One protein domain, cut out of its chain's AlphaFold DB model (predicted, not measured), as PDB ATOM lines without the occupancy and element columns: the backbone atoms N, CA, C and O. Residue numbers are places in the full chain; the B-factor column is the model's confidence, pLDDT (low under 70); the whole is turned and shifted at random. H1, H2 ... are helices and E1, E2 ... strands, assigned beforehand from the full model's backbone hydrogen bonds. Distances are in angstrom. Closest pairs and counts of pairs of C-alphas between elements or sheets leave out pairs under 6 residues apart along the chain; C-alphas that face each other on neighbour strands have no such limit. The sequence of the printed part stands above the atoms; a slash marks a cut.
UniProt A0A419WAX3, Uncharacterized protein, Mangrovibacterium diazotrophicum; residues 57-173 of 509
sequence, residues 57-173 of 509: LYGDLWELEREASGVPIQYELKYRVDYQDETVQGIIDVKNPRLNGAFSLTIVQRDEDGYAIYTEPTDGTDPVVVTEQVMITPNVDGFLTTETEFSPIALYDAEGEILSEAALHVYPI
ATOM      1  N   LEU A  57     108.025 136.382 183.858       34.47
ATOM      2  CA  LEU A  57     109.058 137.385 183.576       34.47
ATOM      3  C   LEU A  57     109.795 137.031 182.279       34.47
ATOM      4  O   LEU A  57     110.768 136.288 182.365       34.47
ATOM      5  N   TYR A  58     109.408 137.558 181.108       46.44
ATOM      6  CA  TYR A  58     110.245 137.410 179.903       46.44
ATOM      7  C   TYR A  58     110.127 138.526 178.858       46.44
ATOM      8  O   TYR A  58     109.041 139.034 178.596       46.44
ATOM      9  N   GLY A  59     111.266 138.741 178.180       48.72
ATOM     10  CA  GLY A  59     111.377 139.182 176.787       48.72
ATOM     11  C   GLY A  59     111.687 140.661 176.604       48.72
ATOM     12  O   GLY A  59     110.954 141.508 177.105       48.72
ATOM     13  N   ASP A  60     112.742 140.965 175.849       54.22
ATOM     14  CA  ASP A  60     112.896 142.299 175.282       54.22
ATOM     15  C   ASP A  60     111.793 142.488 174.223       54.22
ATOM     16  O   ASP A  60     111.635 141.654 173.325       54.22
ATOM     17  N   LEU A  61     110.978 143.531 174.379       75.69
ATOM     18  CA  LEU A  61     109.903 143.856 173.450       75.69
ATOM     19  C   LEU A  61     110.427 144.790 172.376       75.69
ATOM     20  O   LEU A  61     110.959 145.853 172.686       75.69
ATOM     21  N   TRP A  62     110.234 144.393 171.127       85.88
ATOM     22  CA  TRP A  62     110.685 145.139 169.964       85.88
ATOM     23  C   TRP A  62     109.515 145.395 169.037       85.88
ATOM     24  O   TRP A  62     108.633 144.544 168.916       85.88
ATOM     25  N   GLU A  63     109.534 146.534 168.358       89.62
ATOM     26  CA  GLU A  63     108.579 146.819 167.290       89.62
ATOM     27  C   GLU A  63     108.776 145.827 166.132       89.62
ATOM     28  O   GLU A  63     109.913 145.569 165.720       89.62
ATOM     29  N   LEU A  64     107.688 145.233 165.633       89.94
ATOM     30  CA  LEU A  64     107.736 144.171 164.624       89.94
ATOM     31  C   LEU A  64     106.947 144.540 163.373       89.94
ATOM     32  O   LEU A  64     105.884 145.146 163.445       89.94
ATOM     33  N   GLU A  65     107.419 144.060 162.225       90.62
ATOM     34  CA  GLU A  65     106.698 144.214 160.966       90.62
ATOM     35  C   GLU A  65     105.401 143.391 160.968       90.62
ATOM     36  O   GLU A  65     105.391 142.193 161.295       90.62
ATOM     37  N   ARG A  66     104.291 144.035 160.595       88.25
ATOM     38  CA  ARG A  66     102.934 143.477 160.657       88.25
ATOM     39  C   ARG A  66     102.139 143.814 159.411       88.25
ATOM     40  O   ARG A  66     102.354 144.838 158.770       88.25
ATOM     41  N   GLU A  67     101.165 142.966 159.111       87.38
ATOM     42  CA  GLU A  67     100.115 143.311 158.155       87.38
ATOM     43  C   GLU A  67      99.026 144.186 158.810       87.38
ATOM     44  O   GLU A  67      98.986 144.357 160.028       87.38
ATOM     45  N   ALA A  68      98.096 144.715 158.008       83.00
ATOM     46  CA  ALA A  68      97.042 145.626 158.477       83.00
ATOM     47  C   ALA A  68      96.096 145.020 159.539       83.00
ATOM     48  O   ALA A  68      95.445 145.758 160.278       83.00
ATOM     49  N   SER A  69      96.021 143.688 159.639       85.06
ATOM     50  CA  SER A  69      95.272 142.976 160.687       85.06
ATOM     51  C   SER A  69      96.000 142.964 162.046       85.06
ATOM     52  O   SER A  69      95.419 142.546 163.041       85.06
ATOM     53  N   GLY A  70      97.263 143.412 162.106       86.75
ATOM     54  CA  GLY A  70      98.122 143.373 163.295       86.75
ATOM     55  C   GLY A  70      98.924 142.075 163.455       86.75
ATOM     56  O   GLY A  70      99.768 141.975 164.357       86.75
ATOM     57  N   VAL A  71      98.707 141.088 162.578       90.94
ATOM     58  CA  VAL A  71      99.451 139.822 162.577       90.94
ATOM     59  C   VAL A  71     100.904 140.068 162.135       90.94
ATOM     60  O   VAL A  71     101.140 140.683 161.094       90.94
ATOM     61  N   PRO A  72     101.908 139.590 162.892       91.44
ATOM     62  CA  PRO A  72     103.305 139.700 162.491       91.44
ATOM     63  C   PRO A  72     103.620 138.936 161.209       91.44
ATOM     64  O   PRO A  72     103.199 137.785 161.048       91.44
ATOM     65  N   ILE A  73     104.448 139.531 160.355       91.56
ATOM     66  CA  ILE A  73     104.952 138.876 159.147       91.56
ATOM     67  C   ILE A  73     106.039 137.866 159.540       91.56
ATOM     68  O   ILE A  73     106.984 138.192 160.262       91.56
ATOM     69  N   GLN A  74     105.882 136.618 159.088       90.62
ATOM     70  CA  GLN A  74     106.836 135.536 159.331       90.62
ATOM     71  C   GLN A  74     107.854 135.411 158.196       90.62
ATOM     72  O   GLN A  74     107.514 135.513 157.019       90.62
ATOM     73  N   TYR A  75     109.088 135.090 158.573       89.50
ATOM     74  CA  TYR A  75     110.210 134.837 157.677       89.50
ATOM     75  C   TYR A  75     110.815 133.458 157.956       89.50
ATOM     76  O   TYR A  75     110.997 133.072 159.112       89.50
ATOM     77  N   GLU A  76     111.144 132.713 156.898       87.75
ATOM     78  CA  GLU A  76     111.663 131.344 157.013       87.75
ATOM     79  C   GLU A  76     113.158 131.317 157.351       87.75
ATOM     80  O   GLU A  76     114.008 131.424 156.469       87.75
ATOM     81  N   LEU A  77     113.512 131.079 158.611       87.25
ATOM     82  CA  LEU A  77     114.897 130.855 159.009       87.25
ATOM     83  C   LEU A  77     115.237 129.360 158.926       87.25
ATOM     84  O   LEU A  77     114.835 128.550 159.763       87.25
ATOM     85  N   LYS A  78     116.032 128.992 157.917       87.38
ATOM     86  CA  LYS A  78     116.643 127.661 157.823       87.38
ATOM     87  C   LYS A  78     117.823 127.559 158.777       87.38
ATOM     88  O   LYS A  78     118.696 128.429 158.782       87.38
ATOM     89  N   TYR A  79     117.889 126.479 159.540       82.81
ATOM     90  CA  TYR A  79     118.963 126.264 160.500       82.81
ATOM     91  C   TYR A  79     119.570 124.866 160.369       82.81
ATOM     92  O   TYR A  79     118.945 123.921 159.875       82.81
ATOM     93  N   ARG A  80     120.815 124.757 160.832       79.00
ATOM     94  CA  ARG A  80     121.555 123.512 161.020       79.00
ATOM     95  C   ARG A  80     122.336 123.647 162.322       79.00
ATOM     96  O   ARG A  80     123.089 124.603 162.459       79.00
ATOM     97  N   VAL A  81     122.132 122.740 163.268       74.75
ATOM     98  CA  VAL A  81     122.852 122.736 164.549       74.75
ATOM     99  C   VAL A  81     123.345 121.332 164.851       74.75
ATOM    100  O   VAL A  81     122.643 120.359 164.581       74.75
ATOM    101  N   ASP A  82     124.540 121.232 165.419       71.31
ATOM    102  CA  ASP A  82     125.055 119.967 165.925       71.31
ATOM    103  C   ASP A  82     124.542 119.757 167.350       71.31
ATOM    104  O   ASP A  82     124.742 120.582 168.245       71.31
ATOM    105  N   TYR A  83     123.838 118.652 167.556       74.19
ATOM    106  CA  TYR A  83     123.272 118.276 168.838       74.19
ATOM    107  C   TYR A  83     123.582 116.807 169.107       74.19
ATOM    108  O   TYR A  83     123.160 115.932 168.361       74.19
ATOM    109  N   GLN A  84     124.324 116.531 170.184       78.69
ATOM    110  CA  GLN A  84     124.727 115.167 170.568       78.69
ATOM    111  C   GLN A  84     125.417 114.385 169.431       78.69
ATOM    112  O   GLN A  84     125.097 113.225 169.194       78.69
ATOM    113  N   ASP A  85     126.362 115.029 168.735       76.88
ATOM    114  CA  ASP A  85     127.083 114.480 167.573       76.88
ATOM    115  C   ASP A  85     126.190 114.155 166.352       76.88
ATOM    116  O   ASP A  85     126.641 113.522 165.394       76.88
ATOM    117  N   GLU A  86     124.932 114.612 166.352       77.38
ATOM    118  CA  GLU A  86     124.014 114.538 165.218       77.38
ATOM    119  C   GLU A  86     123.702 115.939 164.683       77.38
ATOM    120  O   GLU A  86     123.316 116.851 165.416       77.38
ATOM    121  N   THR A  87     123.829 116.116 163.370       77.06
ATOM    122  CA  THR A  87     123.428 117.357 162.709       77.06
ATOM    123  C   THR A  87     121.907 117.391 162.544       77.06
ATOM    124  O   THR A  87     121.335 116.641 161.750       77.06
ATOM    125  N   VAL A  88     121.251 118.309 163.252       79.56
ATOM    126  CA  VAL A  88     119.812 118.578 163.159       79.56
ATOM    127  C   VAL A  88     119.577 119.752 162.215       79.56
ATOM    128  O   VAL A  88     120.262 120.769 162.289       79.56
ATOM    129  N   GLN A  89     118.597 119.626 161.320       85.19
ATOM    130  CA  GLN A  89     118.221 120.673 160.367       85.19
ATOM    131  C   GLN A  89     116.729 120.976 160.460       85.19
ATOM    132  O   GLN A  89     115.920 120.086 160.734       85.19
ATOM    133  N   GLY A  90     116.353 122.224 160.196       86.06
ATOM    134  CA  GLY A  90     114.952 122.622 160.226       86.06
ATOM    135  C   GLY A  90     114.694 124.032 159.731       86.06
ATOM    136  O   GLY A  90     115.578 124.695 159.186       86.06
ATOM    137  N   ILE A  91     113.446 124.454 159.921       88.81
ATOM    138  CA  ILE A  91     112.967 125.802 159.626       88.81
ATOM    139  C   ILE A  91     112.236 126.304 160.866       88.81
ATOM    140  O   ILE A  91     111.360 125.607 161.381       88.81
ATOM    141  N   ILE A  92     112.595 127.494 161.327       88.75
ATOM    142  CA  ILE A  92     111.866 128.237 162.353       88.75
ATOM    143  C   ILE A  92     111.361 129.542 161.754       88.75
ATOM    144  O   ILE A  92     112.019 130.136 160.902       88.75
ATOM    145  N   ASP A  93     110.169 129.957 162.168       90.75
ATOM    146  CA  ASP A  93     109.547 131.165 161.636       90.75
ATOM    147  C   ASP A  93     109.884 132.329 162.574       90.75
ATOM    148  O   ASP A  93     109.488 132.329 163.743       90.75
ATOM    149  N   VAL A  94     110.646 133.299 162.070       89.12
ATOM    150  CA  VAL A  94     111.055 134.508 162.806       89.12
ATOM    151  C   VAL A  94     110.262 135.725 162.326       89.12
ATOM    152  O   VAL A  94     109.599 135.670 161.292       89.12
ATOM    153  N   LYS A  95     110.296 136.822 163.085       89.69
ATOM    154  CA  LYS A  95     109.624 138.094 162.751       89.69
ATOM    155  C   LYS A  95     110.687 139.127 162.357       89.69
ATOM    156  O   LYS A  95     111.841 138.913 162.670       89.69
ATOM    157  N   ASN A  96     110.360 140.205 161.654       91.31
ATOM    158  CA  ASN A  96     111.338 141.248 161.305       91.31
ATOM    159  C   ASN A  96     111.251 142.396 162.320       91.31
ATOM    160  O   ASN A  96     110.183 143.007 162.411       91.31
ATOM    161  N   PRO A  97     112.300 142.679 163.107       91.94
ATOM    162  CA  PRO A  97     112.267 143.756 164.075       91.94
ATOM    163  C   PRO A  97     112.609 145.090 163.405       91.94
ATOM    164  O   PRO A  97     113.449 145.157 162.503       91.94
ATOM    165  N   ARG A  98     111.986 146.172 163.869       92.06
ATOM    166  CA  ARG A  98     112.266 147.519 163.374       92.06
ATOM    167  C   ARG A  98     113.604 148.011 163.911       92.06
ATOM    168  O   ARG A  98     113.864 147.942 165.114       92.06
ATOM    169  N   LEU A  99     114.433 148.553 163.027       92.88
ATOM    170  CA  LEU A  99     115.785 149.009 163.329       92.88
ATOM    171  C   LEU A  99     115.854 150.537 163.467       92.88
ATOM    172  O   LEU A  99     115.384 151.268 162.598       92.88
ATOM    173  N   ASN A 100     116.523 151.025 164.513       93.88
ATOM    174  CA  ASN A 100     116.706 152.448 164.825       93.88
ATOM    175  C   ASN A 100     117.865 153.128 164.077       93.88
ATOM    176  O   ASN A 100     118.106 154.327 164.238       93.88
ATOM    177  N   GLY A 101     118.584 152.378 163.245       91.94
ATOM    178  CA  GLY A 101     119.665 152.899 162.428       91.94
ATOM    179  C   GLY A 101     120.470 151.803 161.747       91.94
ATOM    180  O   GLY A 101     120.252 150.610 161.948       91.94
ATOM    181  N   ALA A 102     121.423 152.227 160.922       92.31
ATOM    182  CA  ALA A 102     122.352 151.322 160.266       92.31
ATOM    183  C   ALA A 102     123.434 150.843 161.252       92.31
ATOM    184  O   ALA A 102     123.988 151.651 162.004       92.31
ATOM    185  N   PHE A 103     123.783 149.555 161.219       93.75
ATOM    186  CA  PHE A 103     124.836 148.977 162.067       93.75
ATOM    187  C   PHE A 103     125.587 147.815 161.407       93.75
ATOM    188  O   PHE A 103     125.040 147.068 160.593       93.75
ATOM    189  N   SER A 104     126.876 147.679 161.723       92.81
ATOM    190  CA  SER A 104     127.697 146.599 161.174       92.81
ATOM    191  C   SER A 104     127.445 145.305 161.934       92.81
ATOM    192  O   SER A 104     127.608 145.269 163.153       92.81
ATOM    193  N   LEU A 105     127.137 144.235 161.208       91.31
ATOM    194  CA  LEU A 105     126.887 142.912 161.763       91.31
ATOM    195  C   LEU A 105     127.833 141.889 161.134       91.31
ATOM    196  O   LEU A 105     128.109 141.929 159.934       91.31
ATOM    197  N   THR A 106     128.336 140.971 161.951       89.62
ATOM    198  CA  THR A 106     129.030 139.780 161.458       89.62
ATOM    199  C   THR A 106     127.972 138.729 161.158       89.62
ATOM    200  O   THR A 106     127.438 138.114 162.077       89.62
ATOM    201  N   ILE A 107     127.636 138.556 159.882       85.75
ATOM    202  CA  ILE A 107     126.589 137.628 159.457       85.75
ATOM    203  C   ILE A 107     127.181 136.277 159.074       85.75
ATOM    204  O   ILE A 107     128.323 136.169 158.623       85.75
ATOM    205  N   VAL A 108     126.372 135.238 159.236       81.12
ATOM    206  CA  VAL A 108     126.677 133.883 158.779       81.12
ATOM    207  C   VAL A 108     126.476 133.795 157.267       81.12
ATOM    208  O   VAL A 108     125.385 134.083 156.773       81.12
ATOM    209  N   GLN A 109     127.504 133.351 156.538       83.75
ATOM    210  CA  GLN A 109     127.364 133.040 155.117       83.75
ATOM    211  C   GLN A 109     126.488 131.800 154.938       83.75
ATOM    212  O   GLN A 109     126.631 130.812 155.665       83.75
ATOM    213  N   ARG A 110     125.582 131.851 153.960       81.69
ATOM    214  CA  ARG A 110     124.627 130.780 153.665       81.69
ATOM    215  C   ARG A 110     124.811 130.238 152.249       81.69
ATOM    216  O   ARG A 110     125.208 130.981 151.354       81.69
ATOM    217  N   ASP A 111     124.559 128.946 152.067       83.44
ATOM    218  CA  ASP A 111     124.596 128.276 150.765       83.44
ATOM    219  C   ASP A 111     123.349 128.585 149.911       83.44
ATOM    220  O   ASP A 111     122.452 129.316 150.335       83.44
ATOM    221  N   GLU A 112     123.293 128.039 148.688       84.00
ATOM    222  CA  GLU A 112     122.160 128.223 147.757       84.00
ATOM    223  C   GLU A 112     120.824 127.727 148.336       84.00
ATOM    224  O   GLU A 112     119.759 128.211 147.951       84.00
ATOM    225  N   ASP A 113     120.878 126.797 149.291       79.44
ATOM    226  CA  ASP A 113     119.714 126.271 149.990       79.44
ATOM    227  C   ASP A 113     119.370 127.086 151.249       79.44
ATOM    228  O   ASP A 113     118.326 126.845 151.853       79.44
ATOM    229  N   GLY A 114     120.179 128.079 151.631       78.69
ATOM    230  CA  GLY A 114     119.962 128.967 152.772       78.69
ATOM    231  C   GLY A 114     120.506 128.447 154.108       78.69
ATOM    232  O   GLY A 114     120.213 129.043 155.148       78.69
ATOM    233  N   TYR A 115     121.289 127.366 154.121       81.44
ATOM    234  CA  TYR A 115     121.943 126.858 155.331       81.44
ATOM    235  C   TYR A 115     123.275 127.556 155.577       81.44
ATOM    236  O   TYR A 115     123.981 127.904 154.640       81.44
ATOM    237  N   ALA A 116     123.646 127.714 156.848       80.06
ATOM    238  CA  ALA A 116     124.960 128.212 157.237       80.06
ATOM    239  C   ALA A 116     126.094 127.365 156.626       80.06
ATOM    240  O   ALA A 116     126.064 126.133 156.696       80.06
ATOM    241  N   ILE A 117     127.097 128.024 156.045       83.38
ATOM    242  CA  ILE A 117     128.296 127.381 155.496       83.38
ATOM    243  C   ILE A 117     129.302 127.174 156.627       83.38
ATOM    244  O   ILE A 117     129.593 128.095 157.388       83.38
ATOM    245  N   TYR A 118     129.879 125.977 156.706       82.38
ATOM    246  CA  TYR A 118     130.898 125.630 157.692       82.38
ATOM    247  C   TYR A 118     132.232 125.342 157.016       82.38
ATOM    248  O   TYR A 118     132.294 124.774 155.925       82.38
ATOM    249  N   THR A 119     133.308 125.704 157.702       82.94
ATOM    250  CA  THR A 119     134.669 125.330 157.319       82.94
ATOM    251  C   THR A 119     135.057 124.056 158.061       82.94
ATOM    252  O   THR A 119     135.034 124.044 159.291       82.94
ATOM    253  N   GLU A 120     135.427 122.995 157.335       74.75
ATOM    254  CA  GLU A 120     135.952 121.773 157.957       74.75
ATOM    255  C   GLU A 120     137.356 122.024 158.533       74.75
ATOM    256  O   GLU A 120     138.269 122.391 157.779       74.75
ATOM    257  N   PRO A 121     137.576 121.832 159.844       69.25
ATOM    258  CA  PRO A 121     138.876 122.091 160.439       69.25
ATOM    259  C   PRO A 121     139.865 120.973 160.109       69.25
ATOM    260  O   PRO A 121     139.592 119.786 160.276       69.25
ATOM    261  N   THR A 122     141.072 121.344 159.685       72.00
ATOM    262  CA  THR A 122     142.156 120.387 159.389       72.00
ATOM    263  C   THR A 122     142.749 119.691 160.624       72.00
ATOM    264  O   THR A 122     143.578 118.795 160.474       72.00
ATOM    265  N   ASP A 123     142.374 120.104 161.835       76.44
ATOM    266  CA  ASP A 123     142.979 119.698 163.110       76.44
ATOM    267  C   ASP A 123     142.039 118.906 164.039       76.44
ATOM    268  O   ASP A 123     142.434 118.568 165.156       76.44
ATOM    269  N   GLY A 124     140.837 118.547 163.573       67.88
ATOM    270  CA  GLY A 124     139.864 117.775 164.354       67.88
ATOM    271  C   GLY A 124     139.135 118.583 165.431       67.88
ATOM    272  O   GLY A 124     138.636 117.992 166.385       67.88
ATOM    273  N   THR A 125     139.114 119.912 165.306       73.62
ATOM    274  CA  THR A 125     138.219 120.789 166.075       73.62
ATOM    275  C   THR A 125     136.804 120.803 165.484       73.62
ATOM    276  O   THR A 125     136.571 120.239 164.410       73.62
ATOM    277  N   ASP A 126     135.857 121.416 166.196       69.81
ATOM    278  CA  ASP A 126     134.478 121.557 165.728       69.81
ATOM    279  C   ASP A 126     134.404 122.512 164.520       69.81
ATOM    280  O   ASP A 126     135.120 123.522 164.484       69.81
ATOM    281  N   PRO A 127     133.554 122.221 163.520       71.00
ATOM    282  CA  PRO A 127     133.390 123.064 162.343       71.00
ATOM    283  C   PRO A 127     133.006 124.500 162.716       71.00
ATOM    284  O   PRO A 127     132.085 124.744 163.493       71.00
ATOM    285  N   VAL A 128     133.706 125.471 162.123       77.44
ATOM    286  CA  VAL A 128     133.471 126.900 162.378       77.44
ATOM    287  C   VAL A 128     132.631 127.483 161.252       77.44
ATOM    288  O   VAL A 128     132.956 127.301 160.073       77.44
ATOM    289  N   VAL A 129     131.565 128.193 161.620       80.88
ATOM    290  CA  VAL A 129     130.687 128.867 160.664       80.88
ATOM    291  C   VAL A 129     131.443 129.970 159.923       80.88
ATOM    292  O   VAL A 129     132.170 130.766 160.524       80.88
ATOM    293  N   VAL A 130     131.298 130.004 158.601       86.94
ATOM    294  CA  VAL A 130     131.883 131.058 157.775       86.94
ATOM    295  C   VAL A 130     131.071 132.327 157.992       86.94
ATOM    296  O   VAL A 130     129.848 132.327 157.856       86.94
ATOM    297  N   THR A 131     131.758 133.408 158.345       89.00
ATOM    298  CA  THR A 131     131.134 134.707 158.595       89.00
ATOM    299  C   THR A 131     131.757 135.795 157.744       89.00
ATOM    300  O   THR A 131     132.909 135.698 157.316       89.00
ATOM    301  N   GLU A 132     130.992 136.851 157.523       90.38
ATOM    302  CA  GLU A 132     131.465 138.075 156.898       90.38
ATOM    303  C   GLU A 132     130.894 139.297 157.610       90.38
ATOM    304  O   GLU A 132     129.809 139.258 158.187       90.38
ATOM    305  N   GLN A 133     131.654 140.388 157.598       91.38
ATOM    306  CA  GLN A 133     131.213 141.641 158.185       91.38
ATOM    307  C   GLN A 133     130.462 142.450 157.136       91.38
ATOM    308  O   GLN A 133     131.026 142.764 156.085       91.38
ATOM    309  N   VAL A 134     129.221 142.824 157.441       90.31
ATOM    310  CA  VAL A 134     128.369 143.551 156.505       90.31
ATOM    311  C   VAL A 134     127.630 144.699 157.181       90.31
ATOM    312  O   VAL A 134     127.404 144.704 158.390       90.31
ATOM    313  N   MET A 135     127.310 145.717 156.387       91.62
ATOM    314  CA  MET A 135     126.618 146.920 156.815       91.62
ATOM    315  C   MET A 135     125.100 146.745 156.656       91.62
ATOM    316  O   MET A 135     124.590 146.859 155.543       91.62
ATOM    317  N   ILE A 136     124.370 146.504 157.749       92.00
ATOM    318  CA  ILE A 136     122.904 146.408 157.725       92.00
ATOM    319  C   ILE A 136     122.313 147.815 157.677       92.00
ATOM    320  O   ILE A 136     122.585 148.635 158.554       92.00
ATOM    321  N   THR A 137     121.516 148.102 156.646       90.56
ATOM    322  CA  THR A 137     120.862 149.404 156.458       90.56
ATOM    323  C   THR A 137     119.356 149.191 156.289       90.56
ATOM    324  O   THR A 137     118.965 148.609 155.277       90.56
ATOM    325  N   PRO A 138     118.517 149.621 157.251       91.44
ATOM    326  CA  PRO A 138     117.066 149.538 157.109       91.44
ATOM    327  C   PRO A 138     116.530 150.511 156.054       91.44
ATOM    328  O   PRO A 138     117.191 151.491 155.695       91.44
ATOM    329  N   ASN A 139     115.307 150.256 155.591       90.25
ATOM    330  CA  ASN A 139     114.548 151.203 154.779       90.25
ATOM    331  C   ASN A 139     114.105 152.429 155.602       90.25
ATOM    332  O   ASN A 139     114.378 152.543 156.796       90.25
ATOM    333  N   VAL A 140     113.421 153.376 154.944       88.56
ATOM    334  CA  VAL A 140     112.930 154.624 155.566       88.56
ATOM    335  C   VAL A 140     111.985 154.354 156.743       88.56
ATOM    336  O   VAL A 140     111.980 155.111 157.707       88.56
ATOM    337  N   ASP A 141     111.222 153.267 156.681       87.38
ATOM    338  CA  ASP A 141     110.320 152.811 157.739       87.38
ATOM    339  C   ASP A 141     111.037 152.075 158.883       87.38
ATOM    340  O   ASP A 141     110.422 151.829 159.915       87.38
ATOM    341  N   GLY A 142     112.332 151.771 158.756       91.56
ATOM    342  CA  GLY A 142     113.116 151.046 159.757       91.56
ATOM    343  C   GLY A 142     113.150 149.527 159.561       91.56
ATOM    344  O   GLY A 142     113.895 148.860 160.277       91.56
ATOM    345  N   PHE A 143     112.414 148.961 158.601       92.38
ATOM    346  CA  PHE A 143     112.391 147.515 158.362       92.38
ATOM    347  C   PHE A 143     113.337 147.092 157.228       92.38
ATOM    348  O   PHE A 143     113.691 147.873 156.340       92.38
ATOM    349  N   LEU A 144     113.772 145.830 157.256       90.75
ATOM    350  CA  LEU A 144     114.462 145.201 156.126       90.75
ATOM    351  C   LEU A 144     113.431 144.595 155.175       90.75
ATOM    352  O   LEU A 144     112.562 143.854 155.616       90.75
ATOM    353  N   THR A 145     113.550 144.851 153.876       81.06
ATOM    354  CA  THR A 145     112.676 144.221 152.872       81.06
ATOM    355  C   THR A 145     113.420 143.137 152.114       81.06
ATOM    356  O   THR A 145     114.648 143.139 152.042       81.06
ATOM    357  N   THR A 146     112.677 142.231 151.481       69.19
ATOM    358  CA  THR A 146     113.240 141.205 150.589       69.19
ATOM    359  C   THR A 146     113.944 141.788 149.361       69.19
ATOM    360  O   THR A 146     114.695 141.073 148.701       69.19
ATOM    361  N   GLU A 147     113.721 143.070 149.056       70.19
ATOM    362  CA  GLU A 147     114.426 143.813 148.006       70.19
ATOM    363  C   GLU A 147     115.767 144.398 148.475       70.19
ATOM    364  O   GLU A 147     116.585 144.791 147.640       70.19
ATOM    365  N   THR A 148     116.018 144.462 149.788       65.19
ATOM    366  CA  THR A 148     117.336 144.855 150.306       65.19
ATOM    367  C   THR A 148     118.365 143.743 150.078       65.19
ATOM    368  O   THR A 148     118.018 142.577 149.906       65.19
ATOM    369  N   GLU A 149     119.659 144.083 150.105       70.88
ATOM    370  CA  GLU A 149     120.746 143.087 150.031       70.88
ATOM    371  C   GLU A 149     120.760 142.119 151.239       70.88
ATOM    372  O   GLU A 149     121.531 141.159 151.242       70.88
ATOM    373  N   PHE A 150     119.901 142.331 152.249       76.69
ATOM    374  CA  PHE A 150     119.856 141.555 153.488       76.69
ATOM    375  C   PHE A 150     118.465 141.008 153.787       76.69
ATOM    376  O   PHE A 150     117.445 141.652 153.583       76.69
ATOM    377  N   SER A 151     118.426 139.801 154.339       80.12
ATOM    378  CA  SER A 151     117.185 139.208 154.829       80.12
ATOM    379  C   SER A 151     116.971 139.558 156.307       80.12
ATOM    380  O   SER A 151     117.952 139.526 157.055       80.12
ATOM    381  N   PRO A 152     115.723 139.770 156.774       83.81
ATOM    382  CA  PRO A 152     115.386 139.825 158.203       83.81
ATOM    383  C   PRO A 152     115.952 138.654 159.017       83.81
ATOM    384  O   PRO A 152     116.297 138.801 160.184       83.81
ATOM    385  N   ILE A 153     116.132 137.499 158.370       83.44
ATOM    386  CA  ILE A 153     116.734 136.290 158.945       83.44
ATOM    387  C   ILE A 153     118.169 136.533 159.446       83.44
ATOM    388  O   ILE A 153     118.622 135.849 160.358       83.44
ATOM    389  N   ALA A 154     118.896 137.500 158.877       84.94
ATOM    390  CA  ALA A 154     120.256 137.835 159.300       84.94
ATOM    391  C   ALA A 154     120.324 138.423 160.719       84.94
ATOM    392  O   ALA A 154     121.406 138.484 161.290       84.94
ATOM    393  N   LEU A 155     119.186 138.848 161.276       88.69
ATOM    394  CA  LEU A 155     119.078 139.436 162.611       88.69
ATOM    395  C   LEU A 155     118.891 138.385 163.713       88.69
ATOM    396  O   LEU A 155     118.920 138.737 164.892       88.69
ATOM    397  N   TYR A 156     118.714 137.118 163.329       87.62
ATOM    398  CA  TYR A 156     118.405 136.014 164.229       87.62
ATOM    399  C   TYR A 156     119.495 134.939 164.214       87.62
ATOM    400  O   TYR A 156     120.101 134.659 163.174       87.62
ATOM    401  N   ASP A 157     119.734 134.314 165.365       81.62
ATOM    402  CA  ASP A 157     120.591 133.132 165.478       81.62
ATOM    403  C   ASP A 157     119.879 131.850 165.006       81.62
ATOM    404  O   ASP A 157     118.735 131.884 164.563       81.62
ATOM    405  N   ALA A 158     120.558 130.698 165.066       78.06
ATOM    406  CA  ALA A 158     119.994 129.418 164.626       78.06
ATOM    407  C   ALA A 158     118.804 128.943 165.484       78.06
ATOM    408  O   ALA A 158     118.040 128.083 165.047       78.06
ATOM    409  N   GLU A 159     118.651 129.496 166.685       78.94
ATOM    410  CA  GLU A 159     117.588 129.233 167.645       78.94
ATOM    411  C   GLU A 159     116.384 130.177 167.478       78.94
ATOM    412  O   GLU A 159     115.329 129.927 168.067       78.94
ATOM    413  N   GLY A 160     116.506 131.211 166.640       81.56
ATOM    414  CA  GLY A 160     115.460 132.200 166.382       81.56
ATOM    415  C   GLY A 160     115.430 133.327 167.406       81.56
ATOM    416  O   GLY A 160     114.411 134.010 167.526       81.56
ATOM    417  N   GLU A 161     116.517 133.527 168.152       81.88
ATOM    418  CA  GLU A 161     116.688 134.682 169.026       81.88
ATOM    419  C   GLU A 161     117.311 135.840 168.270       81.88
ATOM    420  O   GLU A 161     118.097 135.643 167.345       81.88
ATOM    421  N   ILE A 162     116.977 137.061 168.682       85.44
ATOM    422  CA  ILE A 162     117.632 138.237 168.132       85.44
ATOM    423  C   ILE A 162     119.113 138.234 168.529       85.44
ATOM    424  O   ILE A 162     119.464 137.994 169.687       85.44
ATOM    425  N   LEU A 163     119.992 138.501 167.568       86.75
ATOM    426  CA  LEU A 163     121.424 138.604 167.829       86.75
ATOM    427  C   LEU A 163     121.700 139.761 168.794       86.75
ATOM    428  O   LEU A 163     121.092 140.828 168.693       86.75
ATOM    429  N   SER A 164     122.650 139.577 169.715       87.06
ATOM    430  CA  SER A 164     122.973 140.584 170.738       87.06
ATOM    431  C   SER A 164     123.408 141.921 170.132       87.06
ATOM    432  O   SER A 164     123.097 142.978 170.669       87.06
ATOM    433  N   GLU A 165     124.102 141.888 168.997       88.44
ATOM    434  CA  GLU A 165     124.478 143.072 168.233       88.44
ATOM    435  C   GLU A 165     123.254 143.773 167.637       88.44
ATOM    436  O   GLU A 165     123.181 144.997 167.682       88.44
ATOM    437  N   ALA A 166     122.278 143.019 167.124       89.56
ATOM    438  CA  ALA A 166     121.040 143.578 166.585       89.56
ATOM    439  C   ALA A 166     120.158 144.177 167.694       89.56
ATOM    440  O   ALA A 166     119.572 145.235 167.490       89.56
ATOM    441  N   ALA A 167     120.138 143.570 168.887       88.19
ATOM    442  CA  ALA A 167     119.373 144.038 170.047       88.19
ATOM    443  C   ALA A 167     119.729 145.473 170.503       88.19
ATOM    444  O   ALA A 167     118.930 146.142 171.150       88.19
ATOM    445  N   LEU A 168     120.915 145.984 170.153       88.81
ATOM    446  CA  LEU A 168     121.315 147.371 170.437       88.81
ATOM    447  C   LEU A 168     120.738 148.388 169.437       88.81
ATOM    448  O   LEU A 168     120.792 149.595 169.675       88.81
ATOM    449  N   HIS A 169     120.223 147.901 168.310       91.38
ATOM    450  CA  HIS A 169     119.813 148.694 167.154       91.38
ATOM    451  C   HIS A 169     118.339 148.530 166.802       91.38
ATOM    452  O   HIS A 169     117.902 148.977 165.748       91.38
ATOM    453  N   VAL A 170     117.566 147.902 167.673       90.19
ATOM    454  CA  VAL A 170     116.126 147.709 167.522       90.19
ATOM    455  C   VAL A 170     115.358 148.773 168.300       90.19
ATOM    456  O   VAL A 170     115.899 149.399 169.216       90.19
ATOM    457  N   TYR A 171     114.106 149.012 167.918       87.88
ATOM    458  CA  TYR A 171     113.210 149.893 168.666       87.88
ATOM    459  C   TYR A 171     112.578 149.139 169.843       87.88
ATOM    460  O   TYR A 171     111.766 148.242 169.597       87.88
ATOM    461  N   PRO A 172     112.940 149.458 171.105       82.38
ATOM    462  CA  PRO A 172     112.273 148.892 172.269       82.38
ATOM    463  C   PRO A 172     110.850 149.427 172.389       82.38
ATOM    464  O   PRO A 172     110.606 150.609 172.145       82.38
ATOM    465  N   ILE A 173     109.938 148.567 172.826       82.56
ATOM    466  CA  ILE A 173     108.579 148.963 173.196       82.56
ATOM    467  C   ILE A 173     108.552 149.273 174.690       82.56
ATOM    468  O   ILE A 173     108.929 148.435 175.513       82.56
TER     469      ILE A 173
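Overview. This is residues 57 to 173 of the 509 residues of an uncharacterized protein of Mangrovibacterium diazotrophicum (UniProt A0A419WAX3). In this domain of little regular structure, two separate antiparallel hairpins, E1-E2 and E3-E4, have the short helix H1 between them, with H2 near E3. The printed part has 117 residues, with four named strands, then two named helices; the class is mostly strand, with only 40 residues in named elements. It is compact, radius of gyration of the C-alphas 15.4 A, yet elongated, 49 by 30 by 29 A.

Arrangement. E1, residues 74 to 83, and E2, residues 86 to 95, form an antiparallel hairpin; N 77 and O 92, 2.9 A apart, are within hydrogen-bond range. E3, residues 103 to 108, and E4, residues 131 to 136, form another; N 105 and O 134, 2.9 A apart, are within range. The closest C-alphas of H1, residues 152 to 155, and E1 are Ile 153 and Leu 77, 5.7 A apart. Those of H2, residues 164 to 167, and E3 are Glu 165 and Leu 105, 6.9 A apart. Both helices are too short for an O i to N i+4 pair; the one O i to N i+3 pair is within range in H1, not in H2.

Along the chain. E1, 25.7 A long, begins at C-alpha 74 (106.836, 135.536, 159.331); E2 measures 27.7 A. H2 ends at C-alpha 167 (119.373, 144.038, 170.047).

Size, cuts and confidence. The printed part has no cut. The links E3 to E4 and E4 to H1 are long. Nine residues are under pLDDT 70, among them 57 to 60.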